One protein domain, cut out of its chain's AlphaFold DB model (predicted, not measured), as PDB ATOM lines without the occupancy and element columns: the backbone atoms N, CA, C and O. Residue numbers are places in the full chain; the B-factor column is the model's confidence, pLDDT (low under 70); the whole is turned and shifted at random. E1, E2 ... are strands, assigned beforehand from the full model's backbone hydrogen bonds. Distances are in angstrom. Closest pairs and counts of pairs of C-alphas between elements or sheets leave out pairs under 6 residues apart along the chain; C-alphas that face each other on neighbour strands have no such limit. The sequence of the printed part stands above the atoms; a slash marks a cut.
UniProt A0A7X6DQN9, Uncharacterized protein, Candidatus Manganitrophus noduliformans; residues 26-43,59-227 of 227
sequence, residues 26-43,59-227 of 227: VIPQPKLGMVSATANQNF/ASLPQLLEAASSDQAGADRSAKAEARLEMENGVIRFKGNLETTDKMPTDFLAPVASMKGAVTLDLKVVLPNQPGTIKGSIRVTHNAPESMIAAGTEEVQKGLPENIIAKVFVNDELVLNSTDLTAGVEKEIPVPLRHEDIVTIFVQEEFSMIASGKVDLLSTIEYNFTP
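Overview. This is residues 26 to 43 and 59 to 227 of the 227 residues of an uncharacterized protein of Candidatus Manganitrophus noduliformans (UniProt A0A7X6DQN9). Two twisted sheets, made mostly of long strands with the short E8 and E9 each at an edge, lie face to face as a flat sandwich: E2, E3, E4, E11, E6 and E9 make one layer, E1, E5, E10, E7 and E8 the other. From E4 to E11 the chain is wound over both layers as a jelly roll, and a long loop, residues 144 to 163, joins E6 to E7. The printed part has 187 residues, with no named helix and eleven named strands, E1 to E11 in chain order; the class is all strand and both sheets, ordered as named, are antiparallel. It is only just compact, close to loose, with a radius of gyration of the C-alphas of 19.1 A, and spans 67 by 40 by 21 A.

Arrangement. Begin with edge strand E1, residues 26 to 40, antiparallel to E5, residues 112 to 126; look for N 34 and O 118, 2.8 A apart, within hydrogen-bond range. Next in this sheet come E10, residues 198 to 209, with N 119 and O 203 at 2.8 A, and E7, residues 164 to 170, with N 167 and O 202 at 2.8 A. E7 forms a hairpin with edge strand E8, residues 173 to 176, where N 170 and O 173 are 2.9 A apart. In the other sheet, E2, residues 63 to 73, E3, residues 77 to 88, and E4, residues 91 to 102, form a meander, each strand the antiparallel neighbour of the one before; N 69 and O 81, then N 82 and O 97, are 2.8 A apart. Beyond E4 find E11, residues 213 to 226, with N 96 and O 217 at 2.9 A, then E6, residues 133 to 143, with N 139 and O 222 at 2.8 A, then edge strand E9, residues 186 to 188, with N 138 and O 187 at 2.9 A. The jelly roll is four nested antiparallel pairs: E4 with E11, E5 with E10, E6 with E9, E7 with E8. The facing parts of the sandwich are 10.2 A centre to centre; the closest C-alphas of E1 and E3 are those of Ala 39 and Ala 79, 5.1 A apart.

Along the chain. Find C-alpha 26 at (127.204, 206.256, 284.258); E1 runs 41.6 A to C-alpha 40 at (151.387, 233.819, 303.829). E5 spans 45.9 A, and E11 runs 42.5 A to C-alpha 226 at (118.562, 206.361, 288.828).

Size, cuts and confidence. The two C-alphas farthest apart, those of Thr 106 and Asn 129, are 67.8 A apart. Residues 44 to 58 are not printed, and C-alphas 43 and 59 are 39.1 A apart across the cut. E6 to E7 is a long link. Mean pLDDT of the printed part is 80.1; 36 residues are under 70, among them 145 to 159.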
ATOM      1  N   VAL A  26     126.651 204.909 284.416       79.88
ATOM      2  CA  VAL A  26     127.204 206.256 284.258       79.88
ATOM      3  C   VAL A  26     128.693 206.174 284.560       79.88
ATOM      4  O   VAL A  26     129.085 205.755 285.648       79.88
ATOM      5  N   ILE A  27     129.521 206.490 283.566       84.38
ATOM      6  CA  ILE A  27     130.970 206.286 283.631       84.38
ATOM      7  C   ILE A  27     131.649 207.629 283.922       84.38
ATOM      8  O   ILE A  27     131.614 208.506 283.056       84.38
ATOM      9  N   PRO A  28     132.272 207.804 285.101       83.81
ATOM     10  CA  PRO A  28     132.991 209.025 285.431       83.81
ATOM     11  C   PRO A  28     134.314 209.152 284.671       83.81
ATOM     12  O   PRO A  28     135.099 208.208 284.584       83.81
ATOM     13  N   GLN A  29     134.570 210.352 284.163       83.94
ATOM     14  CA  GLN A  29     135.742 210.758 283.398       83.94
ATOM     15  C   GLN A  29     136.252 212.102 283.952       83.94
ATOM     16  O   GLN A  29     135.815 213.168 283.513       83.94
ATOM     17  N   PRO A  30     137.135 212.082 284.969       77.25
ATOM     18  CA  PRO A  30     137.709 213.307 285.520       77.25
ATOM     19  C   PRO A  30     138.474 214.080 284.437       77.25
ATOM     20  O   PRO A  30     139.364 213.519 283.800       77.25
ATOM     21  N   LYS A  31     138.133 215.357 284.234       79.38
ATOM     22  CA  LYS A  31     138.840 216.271 283.320       79.38
ATOM     23  C   LYS A  31     139.885 217.114 284.044       79.38
ATOM     24  O   LYS A  31     140.946 217.384 283.493       79.38
ATOM     25  N   LEU A  32     139.547 217.571 285.248       77.06
ATOM     26  CA  LEU A  32     140.368 218.468 286.051       77.06
ATOM     27  C   LEU A  32     140.103 218.216 287.533       77.06
ATOM     28  O   LEU A  32     138.967 217.990 287.936       77.06
ATOM     29  N   GLY A  33     141.144 218.323 288.340       77.50
ATOM     30  CA  GLY A  33     141.117 218.250 289.790       77.50
ATOM     31  C   GLY A  33     142.328 218.997 290.326       77.50
ATOM     32  O   GLY A  33     143.461 218.708 289.957       77.50
ATOM     33  N   MET A  34     142.111 219.990 291.170       78.88
ATOM     34  CA  MET A  34     143.188 220.758 291.774       78.88
ATOM     35  C   MET A  34     142.835 221.106 293.204       78.88
ATOM     36  O   MET A  34     141.679 221.391 293.525       78.88
ATOM     37  N   VAL A  35     143.864 221.125 294.038       76.50
ATOM     38  CA  VAL A  35     143.830 221.757 295.348       76.50
ATOM     39  C   VAL A  35     145.102 222.558 295.534       76.50
ATOM     40  O   VAL A  35     146.182 222.143 295.116       76.50
ATOM     41  N   SER A  36     144.969 223.711 296.165       71.88
ATOM     42  CA  SER A  36     146.090 224.541 296.578       71.88
ATOM     43  C   SER A  36     145.886 224.967 298.015       71.88
ATOM     44  O   SER A  36     144.769 225.300 298.409       71.88
ATOM     45  N   ALA A  37     146.979 225.012 298.759       70.31
ATOM     46  CA  ALA A  37     147.034 225.579 300.088       70.31
ATOM     47  C   ALA A  37     148.081 226.691 300.083       70.31
ATOM     48  O   ALA A  37     149.184 226.497 299.572       70.31
ATOM     49  N   THR A  38     147.740 227.834 300.666       73.06
ATOM     50  CA  THR A  38     148.640 228.978 300.799       73.06
ATOM     51  C   THR A  38     148.671 229.399 302.253       73.06
ATOM     52  O   THR A  38     147.632 229.535 302.895       73.06
ATOM     53  N   ALA A  39     149.871 229.620 302.767       67.25
ATOM     54  CA  ALA A  39     150.105 230.236 304.060       67.25
ATOM     55  C   ALA A  39     151.053 231.404 303.816       67.25
ATOM     56  O   ALA A  39     152.166 231.193 303.338       67.25
ATOM     57  N   ASN A  40     150.596 232.624 304.071       69.38
ATOM     58  CA  ASN A  40     151.387 233.819 303.829       69.38
ATOM     59  C   ASN A  40     151.318 234.733 305.044       69.38
ATOM     60  O   ASN A  40     150.236 235.060 305.538       69.38
ATOM     61  N   GLN A  41     152.479 235.194 305.486       60.28
ATOM     62  CA  GLN A  41     152.564 236.428 306.243       60.28
ATOM     63  C   GLN A  41     152.876 237.557 305.259       60.28
ATOM     64  O   GLN A  41     153.743 237.399 304.407       60.28
ATOM     65  N   ASN A  42     152.222 238.714 305.359       55.09
ATOM     66  CA  ASN A  42     152.457 239.865 304.468       55.09
ATOM     67  C   ASN A  42     153.873 240.507 304.598       55.09
ATOM     68  O   ASN A  42     154.037 241.704 304.377       55.09
ATOM     69  N   PHE A  43     154.917 239.737 304.932       51.81
ATOM     70  CA  PHE A  43     156.307 240.168 305.052       51.81
ATOM     71  C   PHE A  43     157.168 239.750 303.849       51.81
ATOM     72  O   PHE A  43     157.050 238.674 303.249       51.81
ATOM     73  N   ALA A  59     144.809 210.376 285.009       44.72
ATOM     74  CA  ALA A  59     144.468 209.018 284.580       44.72
ATOM     75  C   ALA A  59     143.829 208.198 285.721       44.72
ATOM     76  O   ALA A  59     144.520 207.673 286.587       44.72
ATOM     77  N   SER A  60     142.497 208.046 285.665       48.50
ATOM     78  CA  SER A  60     141.622 207.135 286.448       48.50
ATOM     79  C   SER A  60     141.422 207.389 287.963       48.50
ATOM     80  O   SER A  60     142.284 207.946 288.634       48.50
ATOM     81  N   LEU A  61     140.232 207.015 288.477       52.72
ATOM     82  CA  LEU A  61     139.794 207.073 289.892       52.72
ATOM     83  C   LEU A  61     140.325 205.878 290.719       52.72
ATOM     84  O   LEU A  61     140.526 204.813 290.133       52.72
ATOM     85  N   PRO A  62     140.429 205.977 292.064       55.78
ATOM     86  CA  PRO A  62     140.204 207.153 292.907       55.78
ATOM     87  C   PRO A  62     141.436 208.057 292.947       55.78
ATOM     88  O   PRO A  62     142.564 207.586 293.091       55.78
ATOM     89  N   GLN A  63     141.207 209.365 292.844       65.62
ATOM     90  CA  GLN A  63     142.270 210.359 292.932       65.62
ATOM     91  C   GLN A  63     142.214 211.042 294.290       65.62
ATOM     92  O   GLN A  63     141.182 211.580 294.697       65.62
ATOM     93  N   LEU A  64     143.348 210.982 294.981       75.81
ATOM     94  CA  LEU A  64     143.642 211.776 296.155       75.81
ATOM     95  C   LEU A  64     144.645 212.849 295.735       75.81
ATOM     96  O   LEU A  64     145.766 212.522 295.346       75.81
ATOM     97  N   LEU A  65     144.241 214.113 295.816       76.44
ATOM     98  CA  LEU A  65     145.136 215.252 295.639       76.44
ATOM     99  C   LEU A  65     145.332 215.944 296.976       76.44
ATOM    100  O   LEU A  65     144.364 216.149 297.703       76.44
ATOM    101  N   GLU A  66     146.568 216.325 297.280       82.44
ATOM    102  CA  GLU A  66     146.925 216.990 298.530       82.44
ATOM    103  C   GLU A  66     147.887 218.149 298.255       82.44
ATOM    104  O   GLU A  66     148.825 218.036 297.459       82.44
ATOM    105  N   ALA A  67     147.652 219.268 298.930       72.19
ATOM    106  CA  ALA A  67     148.521 220.429 298.964       72.19
ATOM    107  C   ALA A  67     148.624 220.927 300.407       72.19
ATOM    108  O   ALA A  67     147.633 220.961 301.131       72.19
ATOM    109  N   ALA A  68     149.819 221.326 300.821       75.56
ATOM    110  CA  ALA A  68     150.052 221.892 302.141       75.56
ATOM    111  C   ALA A  68     151.050 223.045 302.039       75.56
ATOM    112  O   ALA A  68     151.996 222.990 301.252       75.56
ATOM    113  N   SER A  69     150.830 224.075 302.847       74.00
ATOM    114  CA  SER A  69     151.691 225.243 302.974       74.00
ATOM    115  C   SER A  69     151.742 225.668 304.432       74.00
ATOM    116  O   SER A  69     150.736 225.649 305.138       74.00
ATOM    117  N   SER A  70     152.909 226.104 304.885       74.19
ATOM    118  CA  SER A  70     153.097 226.627 306.235       74.19
ATOM    119  C   SER A  70     154.114 227.750 306.225       74.19
ATOM    120  O   SER A  70     155.146 227.626 305.569       74.19
ATOM    121  N   ASP A  71     153.847 228.797 306.991       70.81
ATOM    122  CA  ASP A  71     154.749 229.921 307.203       70.81
ATOM    123  C   ASP A  71     154.780 230.277 308.697       70.81
ATOM    124  O   ASP A  71     153.745 230.320 309.368       70.81
ATOM    125  N   GLN A  72     155.970 230.506 309.249       72.81
ATOM    126  CA  GLN A  72     156.168 230.780 310.671       72.81
ATOM    127  C   GLN A  72     157.210 231.882 310.866       72.81
ATOM    128  O   GLN A  72     158.331 231.789 310.369       72.81
ATOM    129  N   ALA A  73     156.865 232.883 311.677       62.78
ATOM    130  CA  ALA A  73     157.762 233.955 312.087       62.78
ATOM    131  C   ALA A  73     157.835 233.999 313.617       62.78
ATOM    132  O   ALA A  73     156.912 234.439 314.305       62.78
ATOM    133  N   GLY A  74     158.952 233.514 314.163       67.94
ATOM    134  CA  GLY A  74     159.142 233.410 315.610       67.94
ATOM    135  C   GLY A  74     158.143 232.457 316.283       67.94
ATOM    136  O   GLY A  74     157.642 231.512 315.671       67.94
ATOM    137  N   ALA A  75     157.877 232.682 317.573       68.81
ATOM    138  CA  ALA A  75     156.957 231.865 318.378       68.81
ATOM    139  C   ALA A  75     155.533 232.446 318.471       68.81
ATOM    140  O   ALA A  75     154.666 231.869 319.134       68.81
ATOM    141  N   ASP A  76     155.311 233.602 317.845       73.56
ATOM    142  CA  ASP A  76     154.134 234.440 318.081       73.56
ATOM    143  C   ASP A  76     153.248 234.599 316.844       73.56
ATOM    144  O   ASP A  76     152.102 235.028 316.995       73.56
ATOM    145  N   ARG A  77     153.752 234.230 315.652       75.00
ATOM    146  CA  ARG A  77     153.013 234.296 314.386       75.00
ATOM    147  C   ARG A  77     153.216 233.068 313.504       75.00
ATOM    148  O   ARG A  77     154.350 232.716 313.166       75.00
ATOM    149  N   SER A  78     152.123 232.449 313.073       80.94
ATOM    150  CA  SER A  78     152.144 231.335 312.120       80.94
ATOM    151  C   SER A  78     150.894 231.306 311.242       80.94
ATOM    152  O   SER A  78     149.830 231.781 311.633       80.94
ATOM    153  N   ALA A  79     151.035 230.726 310.055       80.25
ATOM    154  CA  ALA A  79     149.952 230.341 309.166       80.25
ATOM    155  C   ALA A  79     150.233 228.927 308.649       80.25
ATOM    156  O   ALA A  79     151.367 228.599 308.298       80.25
ATOM    157  N   LYS A  80     149.214 228.079 308.587       84.56
ATOM    158  CA  LYS A  80     149.266 226.751 307.983       84.56
ATOM    159  C   LYS A  80     147.971 226.512 307.232       84.56
ATOM    160  O   LYS A  80     146.895 226.848 307.715       84.56
ATOM    161  N   ALA A  81     148.094 225.933 306.056       81.62
ATOM    162  CA  ALA A  81     146.981 225.536 305.228       81.62
ATOM    163  C   ALA A  81     147.265 224.139 304.682       81.62
ATOM    164  O   ALA A  81     148.350 223.872 304.167       81.62
ATOM    165  N   GLU A  82     146.276 223.268 304.757       84.81
ATOM    166  CA  GLU A  82     146.254 221.960 304.123       84.81
ATOM    167  C   GLU A  82     144.964 221.869 303.315       84.81
ATOM    168  O   GLU A  82     143.909 222.310 303.767       84.81
ATOM    169  N   ALA A  83     145.050 221.321 302.111       83.56
ATOM    170  CA  ALA A  83     143.935 221.151 301.200       83.56
ATOM    171  C   ALA A  83     144.016 219.764 300.570       83.56
ATOM    172  O   ALA A  83     145.076 219.335 300.112       83.56
ATOM    173  N   ARG A  84     142.889 219.061 300.535       87.12
ATOM    174  CA  ARG A  84     142.793 217.697 300.033       87.12
ATOM    175  C   ARG A  84     141.519 217.521 299.216       87.12
ATOM    176  O   ARG A  84     140.446 217.911 299.664       87.12
ATOM    177  N   LEU A  85     141.637 216.932 298.031       86.00
ATOM    178  CA  LEU A  85     140.510 216.551 297.179       86.00
ATOM    179  C   LEU A  85     140.463 215.032 297.069       86.00
ATOM    180  O   LEU A  85     141.454 214.395 296.714       86.00
ATOM    181  N   GLU A  86     139.301 214.470 297.370       89.06
ATOM    182  CA  GLU A  86     139.001 213.049 297.238       89.06
ATOM    183  C   GLU A  86     137.838 212.865 296.270       89.06
ATOM    184  O   GLU A  86     136.828 213.561 296.369       89.06
ATOM    185  N   MET A  87     137.949 211.896 295.367       84.06
ATOM    186  CA  MET A  87     136.856 211.511 294.478       84.06
ATOM    187  C   MET A  87     136.648 210.005 294.536       84.06
ATOM    188  O   MET A  87     137.551 209.233 294.208       84.06
ATOM    189  N   GLU A  88     135.452 209.588 294.936       81.50
ATOM    190  CA  GLU A  88     135.092 208.182 295.061       81.50
ATOM    191  C   GLU A  88     133.579 207.991 294.893       81.50
ATOM    192  O   GLU A  88     132.792 208.646 295.567       81.50
ATOM    193  N   ASN A  89     133.177 207.058 294.021       76.94
ATOM    194  CA  ASN A  89     131.825 206.479 293.957       76.94
ATOM    195  C   ASN A  89     130.657 207.476 294.094       76.94
ATOM    196  O   ASN A  89     129.846 207.353 295.007       76.94
ATOM    197  N   GLY A  90     130.548 208.455 293.193       84.81
ATOM    198  CA  GLY A  90     129.439 209.417 293.255       84.81
ATOM    199  C   GLY A  90     129.679 210.586 294.206       84.81
ATOM    200  O   GLY A  90     128.806 211.432 294.357       84.81
ATOM    201  N   VAL A  91     130.844 210.642 294.854       90.06
ATOM    202  CA  VAL A  91     131.164 211.651 295.859       90.06
ATOM    203  C   VAL A  91     132.488 212.337 295.544       90.06
ATOM    204  O   VAL A  91     133.496 211.697 295.247       90.06
ATOM    205  N   ILE A  92     132.487 213.659 295.661       90.38
ATOM    206  CA  ILE A  92     133.659 214.529 295.607       90.38
ATOM    207  C   ILE A  92     133.763 215.214 296.967       90.38
ATOM    208  O   ILE A  92     132.777 215.771 297.446       90.38
ATOM    209  N   ARG A  93     134.932 215.181 297.608       91.56
ATOM    210  CA  ARG A  93     135.163 215.846 298.896       91.56
ATOM    211  C   ARG A  93     136.350 216.786 298.820       91.56
ATOM    212  O   ARG A  93     137.458 216.342 298.532       91.56
ATOM    213  N   PHE A  94     136.122 218.044 299.169       90.06
ATOM    214  CA  PHE A  94     137.172 219.007 299.474       90.06
ATOM    215  C   PHE A  94     137.331 219.084 300.991       90.06
ATOM    216  O   PHE A  94     136.381 219.367 301.721       90.06
ATOM    217  N   LYS A  95     138.536 218.795 301.471       91.19
ATOM    218  CA  LYS A  95     138.923 218.869 302.879       91.19
ATOM    219  C   LYS A  95     139.972 219.953 303.045       91.19
ATOM    220  O   LYS A  95     140.910 220.020 302.252       91.19
ATOM    221  N   GLY A  96     139.827 220.763 304.081       88.25
ATOM    222  CA  GLY A  96     140.768 221.821 304.416       88.25
ATOM    223  C   GLY A  96     141.123 221.825 305.888       88.25
ATOM    224  O   GLY A  96     140.247 221.623 306.719       88.25
ATOM    225  N   ASN A  97     142.381 222.107 306.211       89.94
ATOM    226  CA  ASN A  97     142.787 222.510 307.555       89.94
ATOM    227  C   ASN A  97     143.475 223.867 307.455       89.94
ATOM    228  O   ASN A  97     144.521 223.975 306.818       89.94
ATOM    229  N   LEU A  98     142.880 224.904 308.036       85.88
ATOM    230  CA  LEU A  98     143.466 226.238 308.093       85.88
ATOM    231  C   LEU A  98     143.783 226.563 309.552       85.88
ATOM    232  O   LEU A  98     142.909 226.493 310.413       85.88
ATOM    233  N   GLU A  99     145.017 226.963 309.832       87.31
ATOM    234  CA  GLU A  99     145.478 227.377 311.155       87.31
ATOM    235  C   GLU A  99     146.238 228.695 311.022       87.31
ATOM    236  O   GLU A  99     147.136 228.826 310.195       87.31
ATOM    237  N   THR A 100     145.907 229.684 311.840       84.00
ATOM    238  CA  THR A 100     146.723 230.887 311.979       84.00
ATOM    239  C   THR A 100     146.861 231.235 313.453       84.00
ATOM    240  O   THR A 100     145.975 230.971 314.264       84.00
ATOM    241  N   THR A 101     148.004 231.792 313.825       83.62
ATOM    242  CA  THR A 101     148.280 232.286 315.173       83.62
ATOM    243  C   THR A 101     148.868 233.677 315.051       83.62
ATOM    244  O   THR A 101     149.842 233.854 314.329       83.62
ATOM    245  N   ASP A 102     148.311 234.638 315.777       79.81
ATOM    246  CA  ASP A 102     148.838 235.986 315.960       79.81
ATOM    247  C   ASP A 102     148.620 236.439 317.408       79.81
ATOM    248  O   ASP A 102     147.489 236.656 317.858       79.81
ATOM    249  N   LYS A 103     149.718 236.560 318.159       76.50
ATOM    250  CA  LYS A 103     149.702 237.068 319.540       76.50
ATOM    251  C   LYS A 103     149.802 238.595 319.629       76.50
ATOM    252  O   LYS A 103     149.764 239.129 320.736       76.50
ATOM    253  N   MET A 104     149.923 239.304 318.503       70.69
ATOM    254  CA  MET A 104     149.960 240.771 318.440       70.69
ATOM    255  C   MET A 104     148.936 241.311 317.419       70.69
ATOM    256  O   MET A 104     149.335 241.870 316.395       70.69
ATOM    257  N   PRO A 105     147.624 241.211 317.720       59.38
ATOM    258  CA  PRO A 105     146.528 241.481 316.779       59.38
ATOM    259  C   PRO A 105     146.322 242.966 316.427       59.38
ATOM    260  O   PRO A 105     145.425 243.300 315.661       59.38
ATOM    261  N   THR A 106     147.103 243.881 317.011       58.38
ATOM    262  CA  THR A 106     147.031 245.328 316.732       58.38
ATOM    263  C   THR A 106     147.926 245.765 315.572       58.38
ATOM    264  O   THR A 106     147.966 246.948 315.242       58.38
ATOM    265  N   ASP A 107     148.684 244.838 314.990       58.62
ATOM    266  CA  ASP A 107     149.519 245.074 313.818       58.62
ATOM    267  C   ASP A 107     148.691 244.830 312.547       58.62
ATOM    268  O   ASP A 107     147.898 243.896 312.481       58.62
ATOM    269  N   PHE A 108     148.874 245.651 311.515       59.28
ATOM    270  CA  PHE A 108     148.123 245.571 310.248       59.28
ATOM    271  C   PHE A 108     148.414 244.272 309.454       59.28
ATOM    272  O   PHE A 108     147.847 244.028 308.390       59.28
ATOM    273  N   LEU A 109     149.324 243.434 309.956       68.00
ATOM    274  CA  LEU A 109     149.958 242.324 309.252       68.00
ATOM    275  C   LEU A 109     149.540 240.976 309.844       68.00
ATOM    276  O   LEU A 109     150.362 240.235 310.384       68.00
ATOM    277  N   ALA A 110     148.251 240.664 309.720       69.62
ATOM    278  CA  ALA A 110     147.708 239.393 310.170       69.62
ATOM    279  C   ALA A 110     148.157 238.223 309.260       69.62
ATOM    280  O   ALA A 110     148.225 238.382 308.034       69.62
ATOM    281  N   PRO A 111     148.476 237.047 309.828       76.38
ATOM    282  CA  PRO A 111     148.745 235.832 309.062       76.38
ATOM    283  C   PRO A 111     147.505 235.386 308.280       76.38
ATOM    284  O   PRO A 111     146.388 235.435 308.794       76.38
ATOM    285  N   VAL A 112     147.715 234.899 307.053       78.62
ATOM    286  CA  VAL A 112     146.641 234.386 306.195       78.62
ATOM    287  C   VAL A 112     146.906 232.936 305.819       78.62
ATOM    288  O   VAL A 112     147.979 232.599 305.315       78.62
ATOM    289  N   ALA A 113     145.906 232.087 306.031       80.88
ATOM    290  CA  ALA A 113     145.867 230.719 305.532       80.88
ATOM    291  C   ALA A 113     144.673 230.571 304.586       80.88
ATOM    292  O   ALA A 113     143.556 230.929 304.952       80.88
ATOM    293  N   SER A 114     144.886 230.043 303.385       81.06
ATOM    294  CA  SER A 114     143.821 229.847 302.404       81.06
ATOM    295  C   SER A 114     143.930 228.509 301.696       81.06
ATOM    296  O   SER A 114     145.030 228.006 301.466       81.06
ATOM    297  N   MET A 115     142.792 227.985 301.263       83.75
ATOM    298  CA  MET A 115     142.717 226.866 300.340       83.75
ATOM    299  C   MET A 115     141.872 227.224 299.123       83.75
ATOM    300  O   MET A 115     140.914 227.990 299.220       83.75
ATOM    301  N   LYS A 116     142.207 226.618 297.987       83.88
ATOM    302  CA  LYS A 116     141.346 226.595 296.805       83.88
ATOM    303  C   LYS A 116     141.234 225.172 296.304       83.88
ATOM    304  O   LYS A 116     142.211 224.424 296.352       83.88
ATOM    305  N   GLY A 117     140.058 224.812 295.826       84.69
ATOM    306  CA  GLY A 117     139.780 223.535 295.198       84.69
ATOM    307  C   GLY A 117     138.990 223.753 293.920       84.69
ATOM    308  O   GLY A 117     138.118 224.614 293.873       84.69
ATOM    309  N   ALA A 118     139.286 222.992 292.874       86.56
ATOM    310  CA  ALA A 118     138.415 222.931 291.709       86.56
ATOM    311  C   ALA A 118     138.425 221.531 291.110       86.56
ATOM    312  O   ALA A 118     139.447 220.845 291.115       86.56
ATOM    313  N   VAL A 119     137.286 221.113 290.581       88.94
ATOM    314  CA  VAL A 119     137.116 219.829 289.911       88.94
ATOM    315  C   VAL A 119     136.170 219.989 288.729       88.94
ATOM    316  O   VAL A 119     135.201 220.748 288.762       88.94
ATOM    317  N   THR A 120     136.460 219.269 287.656       89.69
ATOM    318  CA  THR A 120     135.569 219.102 286.511       89.69
ATOM    319  C   THR A 120     135.492 217.621 286.196       89.69
ATOM    320  O   THR A 120     136.517 216.975 285.957       89.69
ATOM    321  N   LEU A 121     134.279 217.085 286.211       90.31
ATOM    322  CA  LEU A 121     134.001 215.672 286.023       90.31
ATOM    323  C   LEU A 121     132.961 215.494 284.923       90.31
ATOM    324  O   LEU A 121     131.825 215.932 285.079       90.31
ATOM    325  N   ASP A 122     133.339 214.797 283.859       91.31
ATOM    326  CA  ASP A 122     132.390 214.323 282.860       91.31
ATOM    327  C   ASP A 122     131.832 212.968 283.281       91.31
ATOM    328  O   ASP A 122     132.531 212.126 283.843       91.31
ATOM    329  N   LEU A 123     130.567 212.735 282.984       90.56
ATOM    330  CA  LEU A 123     129.850 211.516 283.304       90.56
ATOM    331  C   LEU A 123     129.144 211.055 282.033       90.56
ATOM    332  O   LEU A 123     128.164 211.664 281.601       90.56
ATOM    333  N   LYS A 124     129.650 209.985 281.413       91.25
ATOM    334  CA  LYS A 124     129.063 209.435 280.187       91.25
ATOM    335  C   LYS A 124     127.926 208.476 280.522       91.25
ATOM    336  O   LYS A 124     128.153 207.476 281.209       91.25
ATOM    337  N   VAL A 125     126.732 208.741 279.998       90.00
ATOM    338  CA  VAL A 125     125.544 207.902 280.191       90.00
ATOM    339  C   VAL A 125     125.522 206.755 279.179       90.00
ATOM    340  O   VAL A 125     125.575 206.962 277.968       90.00
ATOM    341  N   VAL A 126     125.415 205.520 279.669       90.06
ATOM    342  CA  VAL A 126     125.314 204.303 278.854       90.06
ATOM    343  C   VAL A 126     124.074 203.529 279.283       90.06
ATOM    344  O   VAL A 126     124.005 203.013 280.395       90.06
ATOM    345  N   LEU A 127     123.089 203.443 278.391       87.62
ATOM    346  CA  LEU A 127     121.836 202.708 278.613       87.62
ATOM    347  C   LEU A 127     121.790 201.412 277.788       87.62
ATOM    348  O   LEU A 127     122.223 201.442 276.636       87.62
ATOM    349  N   PRO A 128     121.218 200.314 278.313       78.56
ATOM    350  CA  PRO A 128     121.145 199.038 277.600       78.56
ATOM    351  C   PRO A 128     120.076 199.020 276.500       78.56
ATOM    352  O   PRO A 128     120.241 198.327 275.501       78.56
ATOM    353  N   ASN A 129     119.004 199.806 276.654       72.25
ATOM    354  CA  ASN A 129     117.890 199.875 275.711       72.25
ATOM    355  C   ASN A 129     117.748 201.301 275.173       72.25
ATOM    356  O   ASN A 129     117.525 202.239 275.939       72.25
ATOM    357  N   GLN A 130     117.835 201.466 273.855       72.81
ATOM    358  CA  GLN A 130     117.431 202.695 273.170       72.81
ATOM    359  C   GLN A 130     115.971 202.506 272.715       72.81
ATOM    360  O   GLN A 130     115.714 201.520 272.020       72.81
ATOM    361  N   PRO A 131     114.993 203.358 273.098       68.00
ATOM    362  CA  PRO A 131     115.089 204.672 273.748       68.00
ATOM    363  C   PRO A 131     114.713 204.650 275.250       68.00
ATOM    364  O   PRO A 131     113.549 204.813 275.610       68.00
ATOM    365  N   GLY A 132     115.684 204.454 276.144       80.81
ATOM    366  CA  GLY A 132     115.515 204.655 277.591       80.81
ATOM    367  C   GLY A 132     115.943 206.052 278.050       80.81
ATOM    368  O   GLY A 132     116.660 206.753 277.332       80.81
ATOM    369  N   THR A 133     115.541 206.435 279.263       87.38
ATOM    370  CA  THR A 133     116.045 207.630 279.962       87.38
ATOM    371  C   THR A 133     116.391 207.300 281.407       87.38
ATOM    372  O   THR A 133     115.818 206.363 281.953       87.38
ATOM    373  N   ILE A 134     117.274 208.086 282.020       89.62
ATOM    374  CA  ILE A 134     117.574 208.043 283.457       89.62
ATOM    375  C   ILE A 134     117.474 209.454 284.048       89.62
ATOM    376  O   ILE A 134     117.568 210.456 283.331       89.62
ATOM    377  N   LYS A 135     117.286 209.540 285.360       91.19
ATOM    378  CA  LYS A 135     117.333 210.776 286.142       91.19
ATOM    379  C   LYS A 135     118.665 210.893 286.868       91.19
ATOM    380  O   LYS A 135     119.265 209.890 287.245       91.19
ATOM    381  N   GLY A 136     119.107 212.127 287.077       92.00
ATOM    382  CA  GLY A 136     120.255 212.435 287.919       92.00
ATOM    383  C   GLY A 136     119.892 213.449 288.994       92.00
ATOM    384  O   GLY A 136     118.972 214.249 288.816       92.00
ATOM    385  N   SER A 137     120.629 213.430 290.092       93.56
ATOM    386  CA  SER A 137     120.528 214.410 291.166       93.56
ATOM    387  C   SER A 137     121.909 214.814 291.664       93.56
ATOM    388  O   SER A 137     122.890 214.082 291.513       93.56
ATOM    389  N   ILE A 138     121.980 216.010 292.238       94.19
ATOM    390  CA  ILE A 138     123.175 216.557 292.869       94.19
ATOM    391  C   ILE A 138     122.819 217.134 294.235       94.19
ATOM    392  O   ILE A 138     121.796 217.798 294.405       94.19
ATOM    393  N   ARG A 139     123.682 216.907 295.218       93.44
ATOM    394  CA  ARG A 139     123.598 217.499 296.549       93.44
ATOM    395  C   ARG A 139     124.962 218.044 296.930       93.44
ATOM    396  O   ARG A 139     125.966 217.351 296.818       93.44
ATOM    397  N   VAL A 140     124.990 219.277 297.416       90.62
ATOM    398  CA  VAL A 140     126.209 219.914 297.920       90.62
ATOM    399  C   VAL A 140     126.025 220.150 299.407       90.62
ATOM    400  O   VAL A 140     125.082 220.821 299.814       90.62
ATOM    401  N   THR A 141     126.905 219.591 300.225       89.06
ATOM    402  CA  THR A 141     126.921 219.777 301.676       89.06
ATOM    403  C   THR A 141     128.228 220.439 302.062       89.06
ATOM    404  O   THR A 141     129.290 220.004 301.631       89.06
ATOM    405  N   HIS A 142     128.157 221.464 302.904       85.38
ATOM    406  CA  HIS A 142     129.331 222.180 303.369       85.38
ATOM    407  C   HIS A 142     129.308 222.311 304.889       85.38
ATOM    408  O   HIS A 142     128.267 222.608 305.474       85.38
ATOM    409  N   ASN A 143     130.455 222.075 305.515       82.25
ATOM    410  CA  ASN A 143     130.666 222.226 306.942       82.25
ATOM    411  C   ASN A 143     131.883 223.129 307.171       82.25
ATOM    412  O   ASN A 143     133.025 222.721 306.938       82.25
ATOM    413  N   ALA A 144     131.603 224.349 307.614       72.06
ATOM    414  CA  ALA A 144     132.572 225.325 308.082       72.06
ATOM    415  C   ALA A 144     131.918 226.231 309.137       72.06
ATOM    416  O   ALA A 144     130.690 226.342 309.176       72.06
ATOM    417  N   PRO A 145     132.713 226.902 309.986       68.31
ATOM    418  CA  PRO A 145     132.201 227.926 310.887       68.31
ATOM    419  C   PRO A 145     131.506 229.050 310.110       68.31
ATOM    420  O   PRO A 145     132.021 229.507 309.091       68.31
ATOM    421  N   GLU A 146     130.382 229.550 310.628       63.97
ATOM    422  CA  GLU A 146     129.603 230.637 310.004       63.97
ATOM    423  C   GLU A 146     130.457 231.880 309.700       63.97
ATOM    424  O   GLU A 146     130.289 232.519 308.664       63.97
ATOM    425  N   SER A 147     131.446 232.172 310.551       59.69
ATOM    426  CA  SER A 147     132.390 233.285 310.386       59.69
ATOM    427  C   SER A 147     133.269 233.202 309.131       59.69
ATOM    428  O   SER A 147     133.837 234.213 308.727       59.69
ATOM    429  N   MET A 148     133.389 232.019 308.521       62.16
ATOM    430  CA  MET A 148     134.174 231.762 307.306       62.16
ATOM    431  C   MET A 148     133.306 231.716 306.039       62.16
ATOM    432  O   MET A 148     133.848 231.655 304.939       62.16
ATOM    433  N   ILE A 149     131.978 231.704 306.195       55.91
ATOM    434  CA  ILE A 149     131.016 231.445 305.116       55.91
ATOM    435  C   ILE A 149     130.537 232.745 304.452       55.91
ATOM    436  O   ILE A 149     130.308 232.743 303.249       55.91
ATOM    437  N   ALA A 150     130.438 233.848 305.197       44.88
ATOM    438  CA  ALA A 150     130.395 235.229 304.704       44.88
ATOM    439  C   ALA A 150     130.211 236.178 305.896       44.88
ATOM    440  O   ALA A 150     129.429 235.916 306.811       44.88
ATOM    441  N   ALA A 151     130.901 237.316 305.869       35.66
ATOM    442  CA  ALA A 151     130.593 238.441 306.735       35.66
ATOM    443  C   ALA A 151     129.277 239.091 306.272       35.66
ATOM    444  O   ALA A 151     129.233 239.667 305.190       35.66
ATOM    445  N   GLY A 152     128.230 239.035 307.098       35.22
ATOM    446  CA  GLY A 152     127.013 239.824 306.887       35.22
ATOM    447  C   GLY A 152     125.726 239.091 307.250       35.22
ATOM    448  O   GLY A 152     125.229 238.303 306.462       35.22
ATOM    449  N   THR A 153     125.198 239.424 308.434       37.22
ATOM    450  CA  THR A 153     123.763 239.496 308.786       37.22
ATOM    451  C   THR A 153     122.862 238.322 308.392       37.22
ATOM    452  O   THR A 153     122.509 238.230 307.231       37.22
ATOM    453  N   GLU A 154     122.443 237.519 309.385       39.84
ATOM    454  CA  GLU A 154     121.145 236.823 309.631       39.84
ATOM    455  C   GLU A 154     120.217 236.329 308.477       39.84
ATOM    456  O   GLU A 154     119.185 235.724 308.753       39.84
ATOM    457  N   GLU A 155     120.571 236.467 307.201       41.69
ATOM    458  CA  GLU A 155     119.818 236.034 306.015       41.69
ATOM    459  C   GLU A 155     120.447 234.802 305.330       41.69
ATOM    460  O   GLU A 155     119.983 234.365 304.277       41.69
ATOM    461  N   VAL A 156     121.459 234.168 305.942       46.22
ATOM    462  CA  VAL A 156     122.143 232.957 305.430       46.22
ATOM    463  C   VAL A 156     121.304 231.688 305.651       46.22
ATOM    464  O   VAL A 156     121.759 230.661 306.146       46.22
ATOM    465  N   GLN A 157     120.033 231.728 305.270       49.41
ATOM    466  CA  GLN A 157     119.224 230.532 305.084       49.41
ATOM    467  C   GLN A 157     118.625 230.571 303.685       49.41
ATOM    468  O   GLN A 157     117.538 231.120 303.515       49.41
ATOM    469  N   LYS A 158     119.336 229.983 302.703       60.12
ATOM    470  CA  LYS A 158     118.779 229.149 301.602       60.12
ATOM    471  C   LYS A 158     119.729 228.898 300.418       60.12
ATOM    472  O   LYS A 158     119.378 228.080 299.574       60.12
ATOM    473  N   GLY A 159     120.892 229.540 300.322       67.31
ATOM    474  CA  GLY A 159     121.824 229.369 299.191       67.31
ATOM    475  C   GLY A 159     123.071 228.542 299.511       67.31
ATOM    476  O   GLY A 159     123.322 228.203 300.669       67.31
ATOM    477  N   LEU A 160     123.865 228.226 298.485       76.38
ATOM    478  CA  LEU A 160     125.275 227.886 298.685       76.38
ATOM    479  C   LEU A 160     126.065 229.138 299.112       76.38
ATOM    480  O   LEU A 160     125.722 230.237 298.671       76.38
ATOM    481  N   PRO A 161     127.110 228.989 299.945       77.12
ATOM    482  CA  PRO A 161     128.067 230.059 300.224       77.12
ATOM    483  C   PRO A 161     128.625 230.688 298.939       77.12
ATOM    484  O   PRO A 161     128.878 229.975 297.969       77.12
ATOM    485  N   GLU A 162     128.872 232.004 298.929       80.00
ATOM    486  CA  GLU A 162     129.356 232.726 297.733       80.00
ATOM    487  C   GLU A 162     130.702 232.207 297.211       80.00
ATOM    488  O   GLU A 162     131.030 232.322 296.030       80.00
ATOM    489  N   ASN A 163     131.488 231.620 298.103       80.50
ATOM    490  CA  ASN A 163     132.798 231.064 297.828       80.50
ATOM    491  C   ASN A 163     132.768 229.601 297.346       80.50
ATOM    492  O   ASN A 163     133.827 229.000 297.155       80.50
ATOM    493  N   ILE A 164     131.573 229.040 297.127       86.69
ATOM    494  CA  ILE A 164     131.350 227.732 296.509       86.69
ATOM    495  C   ILE A 164     130.571 227.933 295.209       86.69
ATOM    496  O   ILE A 164     129.413 228.348 295.198       86.69
ATOM    497  N   ILE A 165     131.195 227.568 294.096       90.62
ATOM    498  CA  ILE A 165     130.588 227.592 292.770       90.62
ATOM    499  C   ILE A 165     130.386 226.149 292.325       90.62
ATOM    500  O   ILE A 165     131.351 225.426 292.109       90.62
ATOM    501  N   ALA A 166     129.138 225.745 292.123       92.94
ATOM    502  CA  ALA A 166     128.762 224.464 291.534       92.94
ATOM    503  C   ALA A 166     127.880 224.676 290.296       92.94
ATOM    504  O   ALA A 166     126.945 225.480 290.322       92.94
ATOM    505  N   LYS A 167     128.189 223.969 289.207       95.44
ATOM    506  CA  LYS A 167     127.454 224.010 287.936       95.44
ATOM    507  C   LYS A 167     127.315 222.607 287.363       95.44
ATOM    508  O   LYS A 167     128.246 221.806 287.453       95.44
ATOM    509  N   VAL A 168     126.176 222.338 286.736       95.88
ATOM    510  CA  VAL A 168     125.918 221.088 286.017       95.88
ATOM    511  C   VAL A 168     125.520 221.408 284.587       95.88
ATOM    512  O   VAL A 168     124.616 222.214 284.352       95.88
ATOM    513  N   PHE A 169     126.186 220.749 283.647       96.56
ATOM    514  CA  PHE A 169     125.899 220.834 282.225       96.56
ATOM    515  C   PHE A 169     125.462 219.473 281.699       96.56
ATOM    516  O   PHE A 169     125.958 218.446 282.160       96.56
ATOM    517  N   VAL A 170     124.577 219.466 280.710       96.25
ATOM    518  CA  VAL A 170     124.210 218.271 279.944       96.25
ATOM    519  C   VAL A 170     124.463 218.583 278.479       96.25
ATOM    520  O   VAL A 170     123.877 219.520 277.950       96.25
ATOM    521  N   ASN A 171     125.365 217.835 277.837       95.19
ATOM    522  CA  ASN A 171     125.807 218.085 276.460       95.19
ATOM    523  C   ASN A 171     126.176 219.566 276.222       95.19
ATOM    524  O   ASN A 171     125.707 220.190 275.274       95.19
ATOM    525  N   ASP A 172     126.983 220.124 277.129       92.88
ATOM    526  CA  ASP A 172     127.443 221.523 277.150       92.88
ATOM    527  C   ASP A 172     126.367 222.600 277.416       92.88
ATOM    528  O   ASP A 172     126.690 223.786 277.511       92.88
ATOM    529  N   GLU A 173     125.105 222.222 277.634       96.31
ATOM    530  CA  GLU A 173     124.046 223.144 278.057       96.31
ATOM    531  C   GLU A 173     123.992 223.243 279.588       96.31
ATOM    532  O   GLU A 173     123.887 222.231 280.280       96.31
ATOM    533  N   LEU A 174     124.061 224.462 280.136       96.19
ATOM    534  CA  LEU A 174     123.956 224.699 281.579       96.19
ATOM    535  C   LEU A 174     122.524 224.422 282.051       96.19
ATOM    536  O   LEU A 174     121.604 225.146 281.678       96.19
ATOM    537  N   VAL A 175     122.353 223.425 282.921       96.19
ATOM    538  CA  VAL A 175     121.034 223.019 283.438       96.19
ATOM    539  C   VAL A 175     120.842 223.308 284.926       96.19
ATOM    540  O   VAL A 175     119.706 223.445 285.369       96.19
ATOM    541  N   LEU A 176     121.929 223.405 285.699       94.19
ATOM    542  CA  LEU A 176     121.908 223.851 287.096       94.19
ATOM    543  C   LEU A 176     123.097 224.769 287.362       94.19
ATOM    544  O   LEU A 176     124.233 224.448 287.007       94.19
ATOM    545  N   ASN A 177     122.843 225.882 288.039       94.12
ATOM    546  CA  ASN A 177     123.852 226.812 288.525       94.12
ATOM    547  C   ASN A 177     123.842 226.870 290.061       94.12
ATOM    548  O   ASN A 177     122.936 226.367 290.720       94.12
ATOM    549  N   SER A 178     124.838 227.530 290.650       88.50
ATOM    550  CA  SER A 178     125.015 227.590 292.108       88.50
ATOM    551  C   SER A 178     123.827 228.244 292.818       88.50
ATOM    552  O   SER A 178     123.486 227.860 293.930       88.50
ATOM    553  N   THR A 179     123.152 229.177 292.144       88.06
ATOM    554  CA  THR A 179     121.935 229.848 292.622       88.06
ATOM    555  C   THR A 179     120.714 228.932 292.694       88.06
ATOM    556  O   THR A 179     119.766 229.245 293.408       88.06
ATOM    557  N   ASP A 180     120.719 227.812 291.965       87.56
ATOM    558  CA  ASP A 180     119.628 226.828 291.955       87.56
ATOM    559  C   ASP A 180     119.790 225.765 293.053       87.56
ATOM    560  O   ASP A 180     118.916 224.905 293.227       87.56
ATOM    561  N   LEU A 181     120.924 225.806 293.762       88.31
ATOM    562  CA  LEU A 181     121.340 224.836 294.761       88.31
ATOM    563  C   LEU A 181     121.245 225.430 296.166       88.31
ATOM    564  O   LEU A 181     121.603 226.580 296.425       88.31
ATOM    565  N   THR A 182     120.810 224.592 297.098       87.75
ATOM    566  CA  THR A 182     120.775 224.899 298.526       87.75
ATOM    567  C   THR A 182     121.653 223.895 299.252       87.75
ATOM    568  O   THR A 182     121.558 222.690 299.002       87.75
ATOM    569  N   ALA A 183     122.497 224.376 300.167       86.06
ATOM    570  CA  ALA A 183     123.363 223.510 300.954       86.06
ATOM    571  C   ALA A 183     122.549 222.428 301.688       86.06
ATOM    572  O   ALA A 183     121.541 222.706 302.337       86.06
ATOM    573  N   GLY A 184     122.981 221.177 301.566       86.69
ATOM    574  CA  GLY A 184     122.358 220.021 302.194       86.69
ATOM    575  C   GLY A 184     121.045 219.560 301.554       86.69
ATOM    576  O   GLY A 184     120.499 218.570 302.038       86.69
ATOM    577  N   VAL A 185     120.563 220.197 300.483       89.69
ATOM    578  CA  VAL A 185     119.337 219.809 299.767       89.69
ATOM    579  C   VAL A 185     119.701 219.151 298.441       89.69
ATOM    580  O   VAL A 185     120.522 219.658 297.681       89.69
ATOM    581  N   GLU A 186     119.092 218.002 298.170       92.94
ATOM    582  CA  GLU A 186     119.228 217.316 296.887       92.94
ATOM    583  C   GLU A 186     118.421 218.041 295.803       92.94
ATOM    584  O   GLU A 186     117.260 218.410 296.005       92.94
ATOM    585  N   LYS A 187     119.043 218.242 294.642       93.94
ATOM    586  CA  LYS A 187     118.446 218.885 293.479       93.94
ATOM    587  C   LYS A 187     118.472 217.939 292.287       93.94
ATOM    588  O   LYS A 187     119.530 217.450 291.899       93.94
ATOM    589  N   GLU A 188     117.310 217.706 291.688       94.62
ATOM    590  CA  GLU A 188     117.205 216.934 290.449       94.62
ATOM    591  C   GLU A 188     117.769 217.719 289.255       94.62
ATOM    592  O   GLU A 188     117.562 218.930 289.131       94.62
ATOM    593  N   ILE A 189     118.443 217.010 288.349       93.88
ATOM    594  CA  ILE A 189     118.801 217.521 287.027       93.88
ATOM    595  C   ILE A 189     117.495 217.668 286.225       93.88
ATOM    596  O   ILE A 189     116.772 216.684 286.063       93.88
ATOM    597  N   PRO A 190     117.166 218.867 285.709       90.44
ATOM    598  CA  PRO A 190     115.829 219.166 285.187       90.44
ATOM    599  C   PRO A 190     115.536 218.550 283.810       90.44
ATOM    600  O   PRO A 190     114.453 218.756 283.264       90.44
ATOM    601  N   VAL A 191     116.483 217.804 283.240       92.31
ATOM    602  CA  VAL A 191     116.362 217.172 281.925       92.31
ATOM    603  C   VAL A 191     116.528 215.653 282.035       92.31
ATOM    604  O   VAL A 191     117.394 215.181 282.773       92.31
ATOM    605  N   PRO A 192     115.713 214.862 281.311       90.06
ATOM    606  CA  PRO A 192     115.889 213.418 281.253       90.06
ATOM    607  C   PRO A 192     117.145 213.073 280.447       90.06
ATOM    608  O   PRO A 192     117.304 213.544 279.320       90.06
ATOM    609  N   LEU A 193     117.997 212.213 281.002       92.25
ATOM    610  CA  LEU A 193     119.269 211.828 280.398       92.25
ATOM    611  C   LEU A 193     119.096 210.600 279.509       92.25
ATOM    612  O   LEU A 193     118.459 209.622 279.900       92.25
ATOM    613  N   ARG A 194     119.676 210.643 278.316       92.56
ATOM    614  CA  ARG A 194     119.578 209.627 277.266       92.56
ATOM    615  C   ARG A 194     120.896 208.878 277.114       92.56
ATOM    616  O   ARG A 194     121.932 209.259 277.651       92.56
ATOM    617  N   HIS A 195     120.848 207.780 276.366       91.88
ATOM    618  CA  HIS A 195     122.055 207.064 275.965       91.88
ATOM    619  C   HIS A 195     123.009 208.025 275.238       91.88
ATOM    620  O   HIS A 195     122.562 208.740 274.347       91.88
ATOM    621  N   GLU A 196     124.289 208.003 275.614       91.31
ATOM    622  CA  GLU A 196     125.368 208.875 275.119       91.31
ATOM    623  C   GLU A 196     125.354 210.338 275.568       91.31
ATOM    624  O   GLU A 196     126.304 211.050 275.242       91.31
ATOM    625  N   ASP A 197     124.395 210.766 276.393       94.12
ATOM    626  CA  ASP A 197     124.489 212.085 277.019       94.12
ATOM    627  C   ASP A 197     125.737 212.179 277.914       94.12
ATOM    628  O   ASP A 197     126.144 211.219 278.583       94.12
ATOM    629  N   ILE A 198     126.334 213.369 277.933       94.31
ATOM    630  CA  ILE A 198     127.466 213.717 278.791       94.31
ATOM    631  C   ILE A 198     126.977 214.714 279.834       94.31
ATOM    632  O   ILE A 198     126.574 215.829 279.501       94.31
ATOM    633  N   VAL A 199     127.049 214.327 281.106       94.81
ATOM    634  CA  VAL A 199     126.793 215.233 282.231       94.81
ATOM    635  C   VAL A 199     128.127 215.745 282.753       94.81
ATOM    636  O   VAL A 199     128.959 214.956 283.187       94.81
ATOM    637  N   THR A 200     128.344 217.056 282.726       95.19
ATOM    638  CA  THR A 200     129.552 217.677 283.285       95.19
ATOM    639  C   THR A 200     129.222 218.325 284.618       95.19
ATOM    640  O   THR A 200     128.371 219.211 284.685       95.19
ATOM    641  N   ILE A 201     129.916 217.916 285.675       94.00
ATOM    642  CA  ILE A 201     129.855 218.543 286.994       94.00
ATOM    643  C   ILE A 201     131.112 219.392 287.172       94.00
ATOM    644  O   ILE A 201     132.231 218.879 287.141       94.00
ATOM    645  N   PHE A 202     130.920 220.692 287.373       93.38
ATOM    646  CA  PHE A 202     131.977 221.639 287.701       93.38
ATOM    647  C   PHE A 202     131.773 222.147 289.122       93.38
ATOM    648  O   PHE A 202     130.692 222.643 289.447       93.38
ATOM    649  N   VAL A 203     132.812 222.060 289.949       92.19
ATOM    650  CA  VAL A 203     132.795 222.626 291.300       92.19
ATOM    651  C   VAL A 203     134.101 223.357 291.564       92.19
ATOM    652  O   VAL A 203     135.174 222.846 291.246       92.19
ATOM    653  N   GLN A 204     134.010 224.540 292.154       90.31
ATOM    654  CA  GLN A 204     135.134 225.345 292.600       90.31
ATOM    655  C   GLN A 204     134.836 225.914 293.984       90.31
ATOM    656  O   GLN A 204     133.731 226.381 294.244       90.31
ATOM    657  N   GLU A 205     135.839 225.909 294.850       87.81
ATOM    658  CA  GLU A 205     135.733 226.352 296.232       87.81
ATOM    659  C   GLU A 205     136.965 227.146 296.655       87.81
ATOM    660  O   GLU A 205     138.094 226.815 296.279       87.81
ATOM    661  N   GLU A 206     136.762 228.179 297.467       86.12
ATOM    662  CA  GLU A 206     137.838 229.010 298.000       86.12
ATOM    663  C   GLU A 206     137.555 229.402 299.450       86.12
ATOM    664  O   GLU A 206     136.501 229.937 299.762       86.12
ATOM    665  N   PHE A 207     138.505 229.178 300.355       81.81
ATOM    666  CA  PHE A 207     138.363 229.555 301.763       81.81
ATOM    667  C   PHE A 207     139.627 230.232 302.257       81.81
ATOM    668  O   PHE A 207     140.728 229.808 301.915       81.81
ATOM    669  N   SER A 208     139.472 231.266 303.082       79.75
ATOM    670  CA  SER A 208     140.587 232.030 303.645       79.75
ATOM    671  C   SER A 208     140.320 232.400 305.098       79.75
ATOM    672  O   SER A 208     139.208 232.783 305.446       79.75
ATOM    673  N   MET A 209     141.352 232.321 305.934       77.88
ATOM    674  CA  MET A 209     141.347 232.728 307.335       77.88
ATOM    675  C   MET A 209     142.424 233.786 307.563       77.88
ATOM    676  O   MET A 209     143.567 233.588 307.156       77.88
ATOM    677  N   ILE A 210     142.054 234.892 308.214       71.81
ATOM    678  CA  ILE A 210     142.901 236.091 308.399       71.81
ATOM    679  C   ILE A 210     143.093 236.418 309.902       71.81
ATOM    680  O   ILE A 210     143.666 237.438 310.260       71.81
ATOM    681  N   ALA A 211     142.615 235.569 310.819       68.38
ATOM    682  CA  ALA A 211     142.678 235.803 312.266       68.38
ATOM    683  C   ALA A 211     143.021 234.525 313.035       68.38
ATOM    684  O   ALA A 211     142.647 233.435 312.596       68.38
ATOM    685  N   SER A 212     143.667 234.686 314.200       79.50
ATOM    686  CA  SER A 212     144.061 233.593 315.099       79.50
ATOM    687  C   SER A 212     142.938 232.582 315.285       79.50
ATOM    688  O   SER A 212     141.885 232.898 315.839       79.50
ATOM    689  N   GLY A 213     143.177 231.355 314.851       82.25
ATOM    690  CA  GLY A 213     142.152 230.332 314.828       82.25
ATOM    691  C   GLY A 213     142.628 229.056 314.165       82.25
ATOM    692  O   GLY A 213     143.689 229.000 313.542       82.25
ATOM    693  N   LYS A 214     141.807 228.024 314.313       87.31
ATOM    694  CA  LYS A 214     141.943 226.761 313.604       87.31
ATOM    695  C   LYS A 214     140.577 226.358 313.075       87.31
ATOM    696  O   LYS A 214     139.596 226.422 313.815       87.31
ATOM    697  N   VAL A 215     140.531 225.947 311.815       85.19
ATOM    698  CA  VAL A 215     139.305 225.565 311.125       85.19
ATOM    699  C   VAL A 215     139.548 224.308 310.304       85.19
ATOM    700  O   VAL A 215     140.462 224.261 309.483       85.19
ATOM    701  N   ASP A 216     138.672 223.327 310.498       88.19
ATOM    702  CA  ASP A 216     138.554 222.164 309.629       88.19
ATOM    703  C   ASP A 216     137.366 222.391 308.684       88.19
ATOM    704  O   ASP A 216     136.242 222.636 309.125       88.19
ATOM    705  N   LEU A 217     137.627 222.345 307.381       87.38
ATOM    706  CA  LEU A 217     136.652 222.558 306.317       87.38
ATOM    707  C   LEU A 217     136.333 221.220 305.660       87.38
ATOM    708  O   LEU A 217     137.240 220.460 305.308       87.38
ATOM    709  N   LEU A 218     135.048 220.944 305.453       89.31
ATOM    710  CA  LEU A 218     134.602 219.809 304.653       89.31
ATOM    711  C   LEU A 218     133.476 220.247 303.725       89.31
ATOM    712  O   LEU A 218     132.372 220.543 304.174       89.31
ATOM    713  N   SER A 219     133.739 220.205 302.427       89.12
ATOM    714  CA  SER A 219     132.712 220.291 301.400       89.12
ATOM    715  C   SER A 219     132.567 218.953 300.698       89.12
ATOM    716  O   SER A 219     133.551 218.270 300.416       89.12
ATOM    717  N   THR A 220     131.332 218.536 300.472       91.88
ATOM    718  CA  THR A 220     130.981 217.251 299.874       91.88
ATOM    719  C   THR A 220     129.952 217.473 298.783       91.88
ATOM    720  O   THR A 220     128.894 218.048 299.029       91.88
ATOM    721  N   ILE A 221     130.245 216.977 297.588       92.19
ATOM    722  CA  ILE A 221     129.339 216.973 296.449       92.19
ATOM    723  C   ILE A 221     128.993 215.526 296.155       92.19
ATOM    724  O   ILE A 221     129.870 214.722 295.848       92.19
ATOM    725  N   GLU A 222     127.715 215.205 296.274       92.88
ATOM    726  CA  GLU A 222     127.153 213.892 295.997       92.88
ATOM    727  C   GLU A 222     126.348 213.995 294.706       92.88
ATOM    728  O   GLU A 222     125.526 214.899 294.552       92.88
ATOM    729  N   TYR A 223     126.583 213.085 293.771       91.81
ATOM    730  CA  TYR A 223     125.800 212.962 292.554       91.81
ATOM    731  C   TYR A 223     125.315 211.525 292.406       91.81
ATOM    732  O   TYR A 223     126.067 210.566 292.596       91.81
ATOM    733  N   ASN A 224     124.039 211.375 292.070       91.38
ATOM    734  CA  ASN A 224     123.387 210.081 291.972       91.38
ATOM    735  C   ASN A 224     122.597 209.982 290.667       91.38
ATOM    736  O   ASN A 224     122.094 210.982 290.162       91.38
ATOM    737  N   PHE A 225     122.489 208.770 290.128       88.75
ATOM    738  CA  PHE A 225     121.714 208.492 288.924       88.75
ATOM    739  C   PHE A 225     120.812 207.297 289.158       88.75
ATOM    740  O   PHE A 225     121.230 206.294 289.735       88.75
ATOM    741  N   THR A 226     119.575 207.404 288.697       84.00
ATOM    742  CA  THR A 226     118.562 206.361 288.828       84.00
ATOM    743  C   THR A 226     117.792 206.230 287.518       84.00
ATOM    744  O   THR A 226     117.586 207.244 286.853       84.00
ATOM    745  N   PRO A 227     117.351 205.025 287.131       74.06
ATOM    746  CA  PRO A 227     116.513 204.843 285.952       74.06
ATOM    747  C   PRO A 227     115.144 205.522 286.072       74.06
ATOM    748  O   PRO A 227     114.691 205.775 287.213       74.06
TER     749      PRO A 227